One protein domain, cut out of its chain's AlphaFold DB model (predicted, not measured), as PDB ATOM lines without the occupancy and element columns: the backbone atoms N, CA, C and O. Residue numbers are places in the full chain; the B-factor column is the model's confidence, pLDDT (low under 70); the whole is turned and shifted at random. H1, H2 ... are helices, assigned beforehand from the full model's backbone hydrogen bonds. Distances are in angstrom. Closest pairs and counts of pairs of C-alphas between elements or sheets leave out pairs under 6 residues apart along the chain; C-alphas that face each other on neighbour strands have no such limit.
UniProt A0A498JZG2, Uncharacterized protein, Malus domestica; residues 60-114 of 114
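AT A GLANCE: This is residues 60 to 114 of the 114 residues of an uncharacterized protein of Malus domestica (UniProt A0A498JZG2). There is little regular structure here: H1 lies at one end of an elongated shape, H2 follows, and the long looping stretch of residues 74 to 106 winds to the other end and folds back to H3, near H2. The printed part has 55 residues, with three named helices in the order H1, H2, H3 and no named strand; the class is all helix, with under half of the residues in named elements. It is only just compact, close to loose, with a radius of gyration of the C-alphas of 12.0 A and spans of 37 by 20 by 17 A.

HOW THE PARTS SIT: Start at H1, residues 60 to 65, where every O i to N i+4 pair is within hydrogen-bond range. H2, residues 70 to 73, and H3, residues 107 to 110, are too short for such a pair. H1 and H2 are close but not clearly touching; their closest C-alphas, of Ala 64 and Tyr 72, are 6.9 A apart. H2 and H3 are likewise close but not clearly touching, at 6.5 A between their closest C-alphas, of Ile 70 and Thr 108. H1 and H3 are apart.

IN THESE COORDINATES: Find C-alpha 60 at (21.149, 15.109, 39.836); H1 runs 8.5 A to C-alpha 65. H2 measures 4.9 A, and H3 measures 5.3 A, ending at C-alpha 110, (35.561, 0.773, 50.984).

THE WHOLE: The C-alphas farthest apart, of Arg 61 and Tyr 100, are 38.2 A apart. The printed part has no cut; H2 to H3 is a long link of 33 residues. Residues 64 to 68 and 112 to 114 have pLDDT under 70.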
ATOM      1  N   ARG A  60      21.101  16.448  40.451       73.75
ATOM      2  CA  ARG A  60      21.149  15.109  39.836       73.75
ATOM      3  C   ARG A  60      22.387  14.917  38.966       73.75
ATOM      4  O   ARG A  60      23.052  13.889  39.082       73.75
ATOM      5  N   ARG A  61      22.721  15.890  38.113       73.81
ATOM      6  CA  ARG A  61      23.907  15.816  37.242       73.81
ATOM      7  C   ARG A  61      25.200  15.776  38.059       73.81
ATOM      8  O   ARG A  61      26.046  14.930  37.789       73.81
ATOM      9  N   ILE A  62      25.337  16.620  39.083       76.50
ATOM     10  CA  ILE A  62      26.530  16.651  39.945       76.50
ATOM     11  C   ILE A  62      26.696  15.326  40.702       76.50
ATOM     12  O   ILE A  62      27.788  14.754  40.704       76.50
ATOM     13  N   LEU A  63      25.621  14.801  41.294       72.75
ATOM     14  CA  LEU A  63      25.650  13.538  42.038       72.75
ATOM     15  C   LEU A  63      25.921  12.333  41.129       72.75
ATOM     16  O   LEU A  63      26.671  11.439  41.513       72.75
ATOM     17  N   ALA A  64      25.379  12.326  39.910       68.81
ATOM     18  CA  ALA A  64      25.641  11.277  38.926       68.81
ATOM     19  C   ALA A  64      27.078  11.321  38.370       68.81
ATOM     20  O   ALA A  64      27.648  10.275  38.056       68.81
ATOM     21  N   MET A  65      27.674  12.513  38.246       67.81
ATOM     22  CA  MET A  65      29.067  12.683  37.812       67.81
ATOM     23  C   MET A  65      30.061  12.267  38.900       67.81
ATOM     24  O   MET A  65      31.136  11.739  38.605       67.81
ATOM     25  N   GLN A  66      29.713  12.466  40.171       66.81
ATOM     26  CA  GLN A  66      30.550  12.041  41.280       66.81
ATOM     27  C   GLN A  66      30.411  10.528  41.507       66.81
ATOM     28  O   GLN A  66      29.472  10.063  42.147       66.81
ATOM     29  N   LYS A  67      31.442   9.747  41.147       65.50
ATOM     30  CA  LYS A  67      31.624   8.335  41.582       65.50
ATOM     31  C   LYS A  67      31.773   8.174  43.120       65.50
ATOM     32  O   LYS A  67      32.260   7.159  43.627       65.50
ATOM     33  N   LYS A  68      31.407   9.199  43.896       68.12
ATOM     34  CA  LYS A  68      31.582   9.284  45.348       68.12
ATOM     35  C   LYS A  68      30.468   8.570  46.129       68.12
ATOM     36  O   LYS A  68      30.684   8.202  47.282       68.12
ATOM     37  N   TYR A  69      29.333   8.268  45.505       80.69
ATOM     38  CA  TYR A  69      28.220   7.611  46.189       80.69
ATOM     39  C   TYR A  69      27.823   6.317  45.492       80.69
ATOM     40  O   TYR A  69      27.385   6.318  44.345       80.69
ATOM     41  N   ILE A  70      27.929   5.207  46.220       84.69
ATOM     42  CA  ILE A  70      27.439   3.904  45.755       84.69
ATOM     43  C   ILE A  70      25.912   3.876  45.631       84.69
ATOM     44  O   ILE A  70      25.392   3.155  44.788       84.69
ATOM     45  N   SER A  71      25.201   4.701  46.407       84.81
ATOM     46  CA  SER A  71      23.735   4.728  46.471       84.81
ATOM     47  C   SER A  71      23.074   5.077  45.138       84.81
ATOM     48  O   SER A  71      22.006   4.567  44.838       84.81
ATOM     49  N   TYR A  72      23.704   5.925  44.319       83.94
ATOM     50  CA  TYR A  72      23.210   6.221  42.968       83.94
ATOM     51  C   TYR A  72      23.715   5.210  41.934       83.94
ATOM     52  O   TYR A  72      23.098   5.032  40.887       83.94
ATOM     53  N   GLY A  73      24.824   4.522  42.227       81.69
ATOM     54  CA  GLY A  73      25.347   3.441  41.396       81.69
ATOM     55  C   GLY A  73      24.391   2.252  41.328       81.69
ATOM     56  O   GLY A  73      24.193   1.703  40.249       81.69
ATOM     57  N   THR A  74      23.720   1.920  42.434       85.44
ATOM     58  CA  THR A  74      22.765   0.795  42.509       85.44
ATOM     59  C   THR A  74      21.521   0.966  41.633       85.44
ATOM     60  O   THR A  74      20.835  -0.015  41.365       85.44
ATOM     61  N   LEU A  75      21.234   2.179  41.140       86.50
ATOM     62  CA  LEU A  75      20.161   2.410  40.164       86.50
ATOM     63  C   LEU A  75      20.471   1.775  38.799       86.50
ATOM     64  O   LEU A  75      19.569   1.551  37.993       86.50
ATOM     65  N   LYS A  76      21.747   1.488  38.518       85.38
ATOM     66  CA  LYS A  76      22.162   0.756  37.322       85.38
ATOM     67  C   LYS A  76      22.106  -0.741  37.608       85.38
ATOM     68  O   LYS A  76      22.735  -1.213  38.549       85.38
ATOM     69  N   ARG A  77      21.404  -1.472  36.736       85.88
ATOM     70  CA  ARG A  77      21.114  -2.909  36.873       85.88
ATOM     71  C   ARG A  77      22.355  -3.776  37.142       85.88
ATOM     72  O   ARG A  77      22.252  -4.712  37.922       85.88
ATOM     73  N   ASP A  78      23.508  -3.413  36.579       87.06
ATOM     74  CA  ASP A  78      24.735  -4.227  36.624       87.06
ATOM     75  C   ASP A  78      25.902  -3.533  37.354       87.06
ATOM     76  O   ASP A  78      27.075  -3.819  37.114       87.06
ATOM     77  N   SER A  79      25.608  -2.566  38.231       87.00
ATOM     78  CA  SER A  79      26.643  -1.860  38.990       87.00
ATOM     79  C   SER A  79      27.018  -2.617  40.260       87.00
ATOM     80  O   SER A  79      26.273  -2.605  41.240       87.00
ATOM     81  N   VAL A  80      28.221  -3.186  40.284       87.88
ATOM     82  CA  VAL A  80      28.799  -3.823  41.477       87.88
ATOM     83  C   VAL A  80      29.826  -2.906  42.166       87.88
ATOM     84  O   VAL A  80      30.589  -2.229  41.477       87.88
ATOM     85  N   PRO A  81      29.889  -2.868  43.515       85.88
ATOM     86  CA  PRO A  81      30.881  -2.074  44.260       85.88
ATOM     87  C   PRO A  81      32.341  -2.486  44.028       85.88
ATOM     88  O   PRO A  81      33.254  -1.715  44.301       85.88
ATOM     89  N   CYS A  82      32.567  -3.710  43.561       85.88
ATOM     90  CA  CYS A  82      33.884  -4.268  43.304       85.88
ATOM     91  C   CYS A  82      33.835  -5.057  41.994       85.88
ATOM     92  O   CYS A  82      32.945  -5.884  41.811       85.88
ATOM     93  N   GLY A  83      34.771  -4.783  41.083       85.50
ATOM     94  CA  GLY A  83      34.847  -5.443  39.776       85.50
ATOM     95  C   GLY A  83      35.629  -6.759  39.779       85.50
ATOM     96  O   GLY A  83      35.688  -7.416  38.745       85.50
ATOM     97  N   THR A  84      36.245  -7.132  40.903       86.50
ATOM     98  CA  THR A  84      37.102  -8.316  41.034       86.50
ATOM     99  C   THR A  84      36.256  -9.557  41.345       86.50
ATOM    100  O   THR A  84      35.694  -9.656  42.441       86.50
ATOM    101  N   PRO A  85      36.141 -10.531  40.422       86.31
ATOM    102  CA  PRO A  85      35.371 -11.744  40.670       86.31
ATOM    103  C   PRO A  85      35.984 -12.547  41.817       86.31
ATOM    104  O   PRO A  85      37.197 -12.719  41.880       86.31
ATOM    105  N   GLY A  86      35.147 -13.055  42.719       85.69
ATOM    106  CA  GLY A  86      35.598 -13.863  43.856       85.69
ATOM    107  C   GLY A  86      36.068 -13.062  45.073       85.69
ATOM    108  O   GLY A  86      36.199 -13.649  46.144       85.69
ATOM    109  N   ALA A  87      36.239 -11.741  44.958       87.06
ATOM    110  CA  ALA A  87      36.491 -10.864  46.097       87.06
ATOM    111  C   ALA A  87      35.202 -10.569  46.883       87.06
ATOM    112  O   ALA A  87      34.091 -10.595  46.350       87.06
ATOM    113  N   SER A  88      35.343 -10.251  48.172       86.62
ATOM    114  CA  SER A  88      34.222  -9.746  48.973       86.62
ATOM    115  C   SER A  88      33.915  -8.296  48.596       86.62
ATOM    116  O   SER A  88      34.832  -7.500  48.407       86.62
ATOM    117  N   TYR A  89      32.640  -7.896  48.594       86.88
ATOM    118  CA  TYR A  89      32.260  -6.490  48.380       86.88
ATOM    119  C   TYR A  89      32.857  -5.534  49.419       86.88
ATOM    120  O   TYR A  89      33.121  -4.379  49.105       86.88
ATOM    121  N   TYR A  90      33.098  -6.018  50.639       87.44
ATOM    122  CA  TYR A  90      33.690  -5.235  51.725       87.44
ATOM    123  C   TYR A  90      35.229  -5.228  51.682       87.44
ATOM    124  O   TYR A  90      35.857  -4.405  52.342       87.44
ATOM    125  N   ASN A  91      35.844  -6.108  50.883       87.38
ATOM    126  CA  ASN A  91      37.292  -6.186  50.712       87.38
ATOM    127  C   ASN A  91      37.647  -6.537  49.260       87.38
ATOM    128  O   ASN A  91      37.861  -7.703  48.920       87.38
ATOM    129  N   CYS A  92      37.723  -5.505  48.417       84.12
ATOM    130  CA  CYS A  92      37.940  -5.643  46.973       84.12
ATOM    131  C   CYS A  92      39.380  -6.045  46.584       84.12
ATOM    132  O   CYS A  92      39.640  -6.372  45.427       84.12
ATOM    133  N   HIS A  93      40.307  -6.047  47.548       81.12
ATOM    134  CA  HIS A  93      41.704  -6.446  47.347       81.12
ATOM    135  C   HIS A  93      41.953  -7.933  47.642       81.12
ATOM    136  O   HIS A  93      43.010  -8.461  47.302       81.12
ATOM    137  N   ALA A  94      41.012  -8.620  48.296       77.88
ATOM    138  CA  ALA A  94      41.162 -10.034  48.616       77.88
ATOM    139  C   ALA A  94      40.855 -10.925  47.404       77.88
ATOM    140  O   ALA A  94      39.884 -10.706  46.690       77.88
ATOM    141  N   VAL A  95      41.648 -11.985  47.227       74.44
ATOM    142  CA  VAL A  95      41.469 -12.980  46.150       74.44
ATOM    143  C   VAL A  95      40.261 -13.892  46.403       74.44
ATOM    144  O   VAL A  95      39.666 -14.406  45.460       74.44
ATOM    145  N   ALA A  96      39.885 -14.088  47.670       79.75
ATOM    146  CA  ALA A  96      38.777 -14.949  48.065       79.75
ATOM    147  C   ALA A  96      37.845 -14.250  49.060       79.75
ATOM    148  O   ALA A  96      38.280 -13.676  50.062       79.75
ATOM    149  N   ALA A  97      36.544 -14.353  48.805       78.88
ATOM    150  CA  ALA A  97      35.501 -13.883  49.695       78.88
ATOM    151  C   ALA A  97      35.446 -14.769  50.949       78.88
ATOM    152  O   ALA A  97      34.892 -15.866  50.935       78.88
ATOM    153  N   ASN A  98      36.015 -14.282  52.051       79.88
ATOM    154  CA  ASN A  98      35.895 -14.908  53.364       79.88
ATOM    155  C   ASN A  98      34.911 -14.101  54.241       79.88
ATOM    156  O   ASN A  98      35.244 -12.977  54.623       79.88
ATOM    157  N   PRO A  99      33.735 -14.653  54.617       74.00
ATOM    158  CA  PRO A  99      32.749 -13.960  55.457       74.00
ATOM    159  C   PRO A  99      33.293 -13.477  56.808       74.00
ATOM    160  O   PRO A  99      32.805 -12.485  57.359       74.00
ATOM    161  N   TYR A 100      34.304 -14.168  57.337       79.56
ATOM    162  CA  TYR A 100      34.915 -13.862  58.628       79.56
ATOM    163  C   TYR A 100      35.952 -12.739  58.548       79.56
ATOM    164  O   TYR A 100      36.241 -12.117  59.565       79.56
ATOM    165  N   ASN A 101      36.476 -12.433  57.356       71.56
ATOM    166  CA  ASN A 101      37.470 -11.381  57.162       71.56
ATOM    167  C   ASN A 101      37.000 -10.368  56.112       71.56
ATOM    168  O   ASN A 101      37.440 -10.356  54.963       71.56
ATOM    169  N   ARG A 102      36.052  -9.525  56.524       73.62
ATOM    170  CA  ARG A 102      35.395  -8.539  55.658       73.62
ATOM    171  C   ARG A 102      36.177  -7.230  55.504       73.62
ATOM    172  O   ARG A 102      35.905  -6.519  54.551       73.62
ATOM    173  N   GLY A 103      37.161  -6.936  56.364       78.69
ATOM    174  CA  GLY A 103      38.093  -5.793  56.256       78.69
ATOM    175  C   GLY A 103      37.484  -4.392  56.440       78.69
ATOM    176  O   GLY A 103      38.161  -3.490  56.920       78.69
ATOM    177  N   CYS A 104      36.206  -4.219  56.108       85.31
ATOM    178  CA  CYS A 104      35.457  -2.975  56.179       85.31
ATOM    179  C   CYS A 104      34.080  -3.207  56.809       85.31
ATOM    180  O   CYS A 104      33.421  -4.209  56.531       85.31
ATOM    181  N   GLU A 105      33.635  -2.263  57.637       86.38
ATOM    182  CA  GLU A 105      32.321  -2.303  58.290       86.38
ATOM    183  C   GLU A 105      31.234  -1.637  57.434       86.38
ATOM    184  O   GLU A 105      30.153  -2.193  57.241       86.38
ATOM    185  N   VAL A 106      31.538  -0.467  56.858       89.19
ATOM    186  CA  VAL A 106      30.578   0.345  56.100       89.19
ATOM    187  C   VAL A 106      31.011   0.463  54.642       89.19
ATOM    188  O   VAL A 106      31.985   1.139  54.311       89.19
ATOM    189  N   ILE A 107      30.226  -0.141  53.747       86.81
ATOM    190  CA  ILE A 107      30.538  -0.265  52.315       86.81
ATOM    191  C   ILE A 107      30.807   1.083  51.612       86.81
ATOM    192  O   ILE A 107      31.609   1.151  50.684       86.81
ATOM    193  N   THR A 108      30.220   2.189  52.079       87.12
ATOM    194  CA  THR A 108      30.452   3.534  51.514       87.12
ATOM    195  C   THR A 108      31.906   4.013  51.645       87.12
ATOM    196  O   THR A 108      32.341   4.837  50.833       87.12
ATOM    197  N   GLY A 109      32.661   3.483  52.617       82.50
ATOM    198  CA  GLY A 109      34.072   3.799  52.850       82.50
ATOM    199  C   GLY A 109      35.063   2.958  52.039       82.50
ATOM    200  O   GLY A 109      36.188   3.397  51.831       82.50
ATOM    201  N   CYS A 110      34.654   1.785  51.548       83.38
ATOM    202  CA  CYS A 110      35.561   0.773  50.984       83.38
ATOM    203  C   CYS A 110      35.143   0.211  49.620       83.38
ATOM    204  O   CYS A 110      35.908  -0.530  49.011       83.38
ATOM    205  N   ALA A 111      33.986   0.601  49.081       73.81
ATOM    206  CA  ALA A 111      33.523   0.257  47.730       73.81
ATOM    207  C   ALA A 111      34.389   0.823  46.580       73.81
ATOM    208  O   ALA A 111      33.923   0.987  45.456       73.81
ATOM    209  N   ARG A 112      35.632   1.213  46.863       69.12
ATOM    210  CA  ARG A 112      36.601   1.740  45.907       69.12
ATOM    211  C   ARG A 112      37.850   0.883  46.010       69.12
ATOM    212  O   ARG A 112      38.792   1.253  46.698       69.12
ATOM    213  N   GLY A 113      37.829  -0.276  45.362       60.19
ATOM    214  CA  GLY A 113      39.071  -0.965  45.035       60.19
ATOM    215  C   GLY A 113      39.745  -0.189  43.910       60.19
ATOM    216  O   GLY A 113      39.178  -0.100  42.821       60.19
ATOM    217  N   ASN A 114      40.889   0.425  44.196       49.28
ATOM    218  CA  ASN A 114      41.835   0.852  43.172       49.28
ATOM    219  C   ASN A 114      43.026  -0.100  43.212       49.28
ATOM    220  O   ASN A 114      43.464  -0.402  44.345       49.28
TER     221      ASN A 114